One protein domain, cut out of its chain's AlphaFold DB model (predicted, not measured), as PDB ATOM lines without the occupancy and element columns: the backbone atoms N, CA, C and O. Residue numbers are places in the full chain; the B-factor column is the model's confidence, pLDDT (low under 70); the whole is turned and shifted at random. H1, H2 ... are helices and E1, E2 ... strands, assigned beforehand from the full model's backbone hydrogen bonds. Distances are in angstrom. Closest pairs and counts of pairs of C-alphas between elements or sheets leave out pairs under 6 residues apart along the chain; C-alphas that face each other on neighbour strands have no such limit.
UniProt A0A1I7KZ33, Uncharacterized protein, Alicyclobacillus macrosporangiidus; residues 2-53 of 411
ATOM      1  N   ARG A   2     190.925 156.046 191.691       85.94
ATOM      2  CA  ARG A   2     192.275 156.599 191.582       85.94
ATOM      3  C   ARG A   2     193.235 155.669 190.859       85.94
ATOM      4  O   ARG A   2     192.964 154.508 190.572       85.94
ATOM      5  N   THR A   3     194.373 156.245 190.508       88.50
ATOM      6  CA  THR A   3     195.510 155.520 189.955       88.50
ATOM      7  C   THR A   3     196.532 155.370 191.072       88.50
ATOM      8  O   THR A   3     197.105 156.378 191.488       88.50
ATOM      9  N   LEU A   4     196.730 154.152 191.575       87.81
ATOM     10  CA  LEU A   4     197.742 153.884 192.600       87.81
ATOM     11  C   LEU A   4     199.124 153.903 191.954       87.81
ATOM     12  O   LEU A   4     199.285 153.460 190.815       87.81
ATOM     13  N   ARG A   5     200.122 154.429 192.665       90.88
ATOM     14  CA  ARG A   5     201.502 154.532 192.174       90.88
ATOM     15  C   ARG A   5     202.486 154.120 193.254       90.88
ATOM     16  O   ARG A   5     202.220 154.313 194.437       90.88
ATOM     17  N   GLY A   6     203.660 153.653 192.846       89.81
ATOM     18  CA  GLY A   6     204.729 153.388 193.803       89.81
ATOM     19  C   GLY A   6     204.466 152.150 194.650       89.81
ATOM     20  O   GLY A   6     203.870 151.178 194.193       89.81
ATOM     21  N   PHE A   7     204.907 152.211 195.904       89.25
ATOM     22  CA  PHE A   7     204.739 151.121 196.865       89.25
ATOM     23  C   PHE A   7     203.272 150.785 197.142       89.25
ATOM     24  O   PHE A   7     202.950 149.614 197.254       89.25
ATOM     25  N   GLU A   8     202.374 151.774 197.136       89.38
ATOM     26  CA  GLU A   8     200.937 151.528 197.325       89.38
ATOM     27  C   GLU A   8     200.361 150.645 196.202       89.38
ATOM     28  O   GLU A   8     199.531 149.771 196.452       89.38
ATOM     29  N   ALA A   9     200.831 150.825 194.962       88.75
ATOM     30  CA  ALA A   9     200.435 149.968 193.847       88.75
ATOM     31  C   ALA A   9     201.003 148.550 193.999       88.75
ATOM     32  O   ALA A   9     200.272 147.591 193.782       88.75
ATOM     33  N   LEU A  10     202.277 148.428 194.394       88.75
ATOM     34  CA  LEU A  10     202.946 147.139 194.610       88.75
ATOM     35  C   LEU A  10     202.274 146.319 195.716       88.75
ATOM     36  O   LEU A  10     201.943 145.166 195.478       88.75
ATOM     37  N   GLU A  11     202.007 146.928 196.874       90.31
ATOM     38  CA  GLU A  11     201.343 146.273 198.010       90.31
ATOM     39  C   GLU A  11     199.934 145.800 197.641       90.31
ATOM     40  O   GLU A  11     199.556 144.662 197.914       90.31
ATOM     41  N   THR A  12     199.166 146.654 196.960       87.38
ATOM     42  CA  THR A  12     197.813 146.300 196.509       87.38
ATOM     43  C   THR A  12     197.861 145.158 195.492       87.38
ATOM     44  O   THR A  12     197.090 144.205 195.571       87.38
ATOM     45  N   ALA A  13     198.790 145.214 194.541       88.19
ATOM     46  CA  ALA A  13     198.954 144.164 193.547       88.19
ATOM     47  C   ALA A  13     199.408 142.833 194.170       88.19
ATOM     48  O   ALA A  13     198.934 141.784 193.743       88.19
ATOM     49  N   GLU A  14     200.264 142.859 195.195       90.06
ATOM     50  CA  GLU A  14     200.682 141.668 195.946       90.06
ATOM     51  C   GLU A  14     199.508 141.045 196.706       90.06
ATOM     52  O   GLU A  14     199.268 139.842 196.607       90.06
ATOM     53  N   GLN A  15     198.737 141.870 197.418       87.81
ATOM     54  CA  GLN A  15     197.612 141.420 198.233       87.81
ATOM     55  C   GLN A  15     196.512 140.749 197.401       87.81
ATOM     56  O   GLN A  15     195.905 139.777 197.851       87.81
ATOM     57  N   TYR A  16     196.245 141.281 196.207       82.88
ATOM     58  CA  TYR A  16     195.140 140.842 195.354       82.88
ATOM     59  C   TYR A  16     195.593 140.032 194.127       82.88
ATOM     60  O   TYR A  16     194.755 139.631 193.327       82.88
ATOM     61  N   GLY A  17     196.896 139.775 193.963       84.88
ATOM     62  CA  GLY A  17     197.441 138.991 192.847       84.88
ATOM     63  C   GLY A  17     197.281 139.650 191.470       84.88
ATOM     64  O   GLY A  17     197.115 138.952 190.471       84.88
ATOM     65  N   VAL A  18     197.310 140.984 191.404       88.12
ATOM     66  CA  VAL A  18     196.987 141.761 190.195       88.12
ATOM     67  C   VAL A  18     198.249 142.169 189.429       88.12
ATOM     68  O   VAL A  18     199.303 142.404 190.014       88.12
ATOM     69  N   LEU A  19     198.155 142.286 188.101       88.19
ATOM     70  CA  LEU A  19     199.249 142.792 187.266       88.19
ATOM     71  C   LEU A  19     199.398 144.317 187.383       88.19
ATOM     72  O   LEU A  19     198.422 145.065 187.420       88.19
ATOM     73  N   LEU A  20     200.644 144.785 187.385       90.38
ATOM     74  CA  LEU A  20     201.002 146.203 187.419       90.38
ATOM     75  C   LEU A  20     201.354 146.705 186.026       90.38
ATOM     76  O   LEU A  20     201.930 145.975 185.225       90.38
ATOM     77  N   TYR A  21     201.095 147.982 185.753       90.19
ATOM     78  CA  TYR A  21     201.549 148.622 184.526       90.19
ATOM     79  C   TYR A  21     202.858 149.384 184.760       90.19
ATOM     80  O   TYR A  21     202.917 150.309 185.574       90.19
ATOM     81  N   ASP A  22     203.906 149.024 184.020       91.56
ATOM     82  CA  ASP A  22     205.182 149.741 184.010       91.56
ATOM     83  C   ASP A  22     205.122 150.920 183.031       91.56
ATOM     84  O   ASP A  22     205.056 150.730 181.814       91.56
ATOM     85  N   LEU A  23     205.208 152.152 183.538       89.31
ATOM     86  CA  LEU A  23     205.205 153.362 182.708       89.31
ATOM     87  C   LEU A  23     206.423 153.475 181.783       89.31
ATOM     88  O   LEU A  23     206.337 154.087 180.716       89.31
ATOM     89  N   VAL A  24     207.563 152.920 182.186       88.12
ATOM     90  CA  VAL A  24     208.824 153.035 181.448       88.12
ATOM     91  C   VAL A  24     208.956 151.889 180.443       88.12
ATOM     92  O   VAL A  24     209.365 152.116 179.307       88.12
ATOM     93  N   GLY A  25     208.564 150.675 180.835       83.69
ATOM     94  CA  GLY A  25     208.522 149.500 179.959       83.69
ATOM     95  C   GLY A  25     207.294 149.438 179.045       83.69
ATOM     96  O   GLY A  25     207.299 148.676 178.080       83.69
ATOM     97  N   LYS A  26     206.255 150.238 179.333       89.19
ATOM     98  CA  LYS A  26     204.944 150.260 178.654       89.19
ATOM     99  C   LYS A  26     204.292 148.880 178.534       89.19
ATOM    100  O   LYS A  26     203.639 148.585 177.532       89.19
ATOM    101  N   ARG A  27     204.481 148.034 179.545       91.31
ATOM    102  CA  ARG A  27     203.956 146.667 179.588       91.31
ATOM    103  C   ARG A  27     203.350 146.353 180.946       91.31
ATOM    104  O   ARG A  27     203.740 146.950 181.949       91.31
ATOM    105  N   GLU A  28     202.431 145.401 180.949       88.50
ATOM    106  CA  GLU A  28     201.943 144.769 182.169       88.50
ATOM    107  C   GLU A  28     203.004 143.809 182.705       88.50
ATOM    108  O   GLU A  28     203.727 143.170 181.933       88.50
ATOM    109  N   MET A  29     203.132 143.740 184.024       89.38
ATOM    110  CA  MET A  29     204.122 142.907 184.688       89.38
ATOM    111  C   MET A  29     203.610 142.348 186.007       89.38
ATOM    112  O   MET A  29     202.762 142.947 186.673       89.38
ATOM    113  N   GLY A  30     204.169 141.204 186.390       88.81
ATOM    114  CA  GLY A  30     203.913 140.599 187.688       88.81
ATOM    115  C   GLY A  30     204.605 141.352 188.825       88.81
ATOM    116  O   GLY A  30     205.624 142.021 188.637       88.81
ATOM    117  N   VAL A  31     204.062 141.187 190.028       90.38
ATOM    118  CA  VAL A  31     204.558 141.805 191.266       90.38
ATOM    119  C   VAL A  31     206.001 141.388 191.575       90.38
ATOM    120  O   VAL A  31     206.835 142.232 191.896       90.38
ATOM    121  N   GLU A  32     206.335 140.108 191.390       89.06
ATOM    122  CA  GLU A  32     207.687 139.578 191.632       89.06
ATOM    123  C   GLU A  32     208.747 140.240 190.739       89.06
ATOM    124  O   GLU A  32     209.826 140.615 191.202       89.06
ATOM    125  N   GLU A  33     208.428 140.433 189.457       89.38
ATOM    126  CA  GLU A  33     209.313 141.096 188.498       89.38
ATOM    127  C   GLU A  33     209.484 142.581 188.848       89.38
ATOM    128  O   GLU A  33     210.593 143.123 188.790       89.38
ATOM    129  N   ALA A  34     208.402 143.238 189.274       88.19
ATOM    130  CA  ALA A  34     208.444 144.624 189.717       88.19
ATOM    131  C   ALA A  34     209.321 144.796 190.974       88.19
ATOM    132  O   ALA A  34     210.166 145.693 191.002       88.19
ATOM    133  N   HIS A  35     209.228 143.897 191.964       90.31
ATOM    134  CA  HIS A  35     210.108 143.912 193.142       90.31
ATOM    135  C   HIS A  35     211.580 143.719 192.786       90.31
ATOM    136  O   HIS A  35     212.429 144.437 193.317       90.31
ATOM    137  N   GLN A  36     211.901 142.801 191.871       90.44
ATOM    138  CA  GLN A  36     213.278 142.617 191.403       90.44
ATOM    139  C   GLN A  36     213.823 143.895 190.754       90.44
ATOM    140  O   GLN A  36     214.970 144.275 190.977       90.44
ATOM    141  N   LEU A  37     213.000 144.610 189.987       88.94
ATOM    142  CA  LEU A  37     213.405 145.864 189.355       88.94
ATOM    143  C   LEU A  37     213.591 147.000 190.363       88.94
ATOM    144  O   LEU A  37     214.542 147.770 190.223       88.94
ATOM    145  N   VAL A  38     212.747 147.079 191.395       89.88
ATOM    146  CA  VAL A  38     212.948 148.013 192.514       89.88
ATOM    147  C   VAL A  38     214.252 147.697 193.252       89.88
ATOM    148  O   VAL A  38     215.043 148.602 193.511       89.88
ATOM    149  N   GLN A  39     214.530 146.418 193.527       89.50
ATOM    150  CA  GLN A  39     215.790 145.980 194.147       89.50
ATOM    151  C   GLN A  39     217.014 146.314 193.280       89.50
ATOM    152  O   GLN A  39     218.070 146.656 193.809       89.50
ATOM    153  N   ASN A  40     216.854 146.304 191.955       91.31
ATOM    154  CA  ASN A  40     217.875 146.714 190.989       91.31
ATOM    155  C   ASN A  40     218.011 148.247 190.838       91.31
ATOM    156  O   ASN A  40     218.715 148.715 189.942       91.31
ATOM    157  N   GLY A  41     217.362 149.037 191.701       89.06
ATOM    158  CA  GLY A  41     217.503 150.495 191.763       89.06
ATOM    159  C   GLY A  41     216.524 151.279 190.886       89.06
ATOM    160  O   GLY A  41     216.727 152.476 190.672       89.06
ATOM    161  N   ARG A  42     215.473 150.639 190.361       87.12
ATOM    162  CA  ARG A  42     214.413 151.329 189.614       87.12
ATOM    163  C   ARG A  42     213.467 152.053 190.568       87.12
ATOM    164  O   ARG A  42     213.134 151.526 191.626       87.12
ATOM    165  N   ASP A  43     213.020 153.247 190.181       90.19
ATOM    166  CA  ASP A  43     212.075 154.026 190.984       90.19
ATOM    167  C   ASP A  43     210.713 153.302 191.064       90.19
ATOM    168  O   ASP A  43     210.094 153.070 190.025       90.19
ATOM    169  N   PRO A  44     210.211 152.961 192.266       88.44
ATOM    170  CA  PRO A  44     208.900 152.343 192.454       88.44
ATOM    171  C   PRO A  44     207.759 153.136 191.815       88.44
ATOM    172  O   PRO A  44     206.760 152.551 191.398       88.44
ATOM    173  N   SER A  45     207.888 154.466 191.722       88.94
ATOM    174  CA  SER A  45     206.844 155.346 191.183       88.94
ATOM    175  C   SER A  45     206.478 155.052 189.718       88.94
ATOM    176  O   SER A  45     205.424 155.491 189.249       88.94
ATOM    177  N   THR A  46     207.310 154.279 189.006       89.69
ATOM    178  CA  THR A  46     207.051 153.848 187.627       89.69
ATOM    179  C   THR A  46     205.981 152.767 187.514       89.69
ATOM    180  O   THR A  46     205.443 152.586 186.422       89.69
ATOM    181  N   PHE A  47     205.672 152.059 188.603       90.19
ATOM    182  CA  PHE A  47     204.645 151.019 188.628       90.19
ATOM    183  C   PHE A  47     203.305 151.608 189.044       90.19
ATOM    184  O   PHE A  47     203.198 152.333 190.039       90.19
ATOM    185  N   VAL A  48     202.288 151.317 188.238       90.88
ATOM    186  CA  VAL A  48     200.988 151.964 188.331       90.88
ATOM    187  C   VAL A  48     199.864 150.945 188.214       90.88
ATOM    188  O   VAL A  48     199.868 150.108 187.315       90.88
ATOM    189  N   LEU A  49     198.862 151.081 189.080       88.69
ATOM    190  CA  LEU A  49     197.597 150.355 189.001       88.69
ATOM    191  C   LEU A  49     196.485 151.346 188.642       88.69
ATOM    192  O   LEU A  49     196.254 152.326 189.357       88.69
ATOM    193  N   GLN A  50     195.824 151.141 187.506       87.38
ATOM    194  CA  GLN A  50     194.807 152.070 187.007       87.38
ATOM    195  C   GLN A  50     193.403 151.684 187.487       87.38
ATOM    196  O   GLN A  50     193.084 150.506 187.610       87.38
ATOM    197  N   ARG A  51     192.542 152.697 187.677       85.06
ATOM    198  CA  ARG A  51     191.102 152.547 187.986       85.06
ATOM    199  C   ARG A  51     190.816 151.725 189.251       85.06
ATOM    200  O   ARG A  51     189.847 150.968 189.294       85.06
ATOM    201  N   TRP A  52     191.644 151.883 190.279       88.06
ATOM    202  CA  TRP A  52     191.401 151.257 191.574       88.06
ATOM    203  C   TRP A  52     190.409 152.100 192.396       88.06
ATOM    204  O   TRP A  52     190.492 153.335 192.353       88.06
ATOM    205  N   PRO A  53     189.455 151.487 193.117       88.12
ATOM    206  CA  PRO A  53     188.510 152.224 193.954       88.12
ATOM    207  C   PRO A  53     189.197 152.895 195.155       88.12
ATOM    208  O   PRO A  53     190.235 152.435 195.636       88.12
TER     209      PRO A  53
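Overview. This is residues 2 to 53 of the 411 residues of an uncharacterized protein of Alicyclobacillus macrosporangiidus (UniProt A0A1I7KZ33). A small twisted antiparallel sheet, ordered E1, E4, E2, E3, has two helices on one face, making two layers; H1 slants over E4 and touches H2. The printed part has 52 residues, with E1, H1, E2, E3, H2, E4 along it: mixed class. It is compact, radius of gyration of the C-alphas 9.6 A, spanning 30 by 19 by 16 A.

Arrangement. E4, residues 47 to 52, is the antiparallel neighbour of E1, residues 2 to 5, with N 4 and O 49 2.9 A apart, and of E2, residues 20 to 22, with N 21 and O 48 2.9 A apart. E2 and E3, residues 27 to 29, form a hairpin, with N 20 and O 29 2.9 A apart. H1, residues 7 to 16, is on the sheet, 9.0 A high; its closest C-alpha pair with E4 is Ala 9 and Leu 49, 5.6 A. H1 and H2, residues 31 to 39, touch at a shallow tilt of 27 degrees, opposite ways; the closest C-alphas, of Glu 14 and Val 31, are 6.1 A apart. E1, H1, E2 and E3, H2, E4 are split strand-helix-strand units, each with another strand between its two, with right-handed crossovers. In H1 and H2 every O i to N i+4 pair is within hydrogen-bond range.

Along the chain. E1 begins at C-alpha 2 (192.275, 156.599, 191.582); E4, 13.6 A long, ends at C-alpha 52 (191.401, 151.257, 191.574). H1 measures 14.1 A, H2 12.3 A.

Size, cuts and confidence. The printed part has no cut, no link is long, and no printed residue is under 70 in pLDDT.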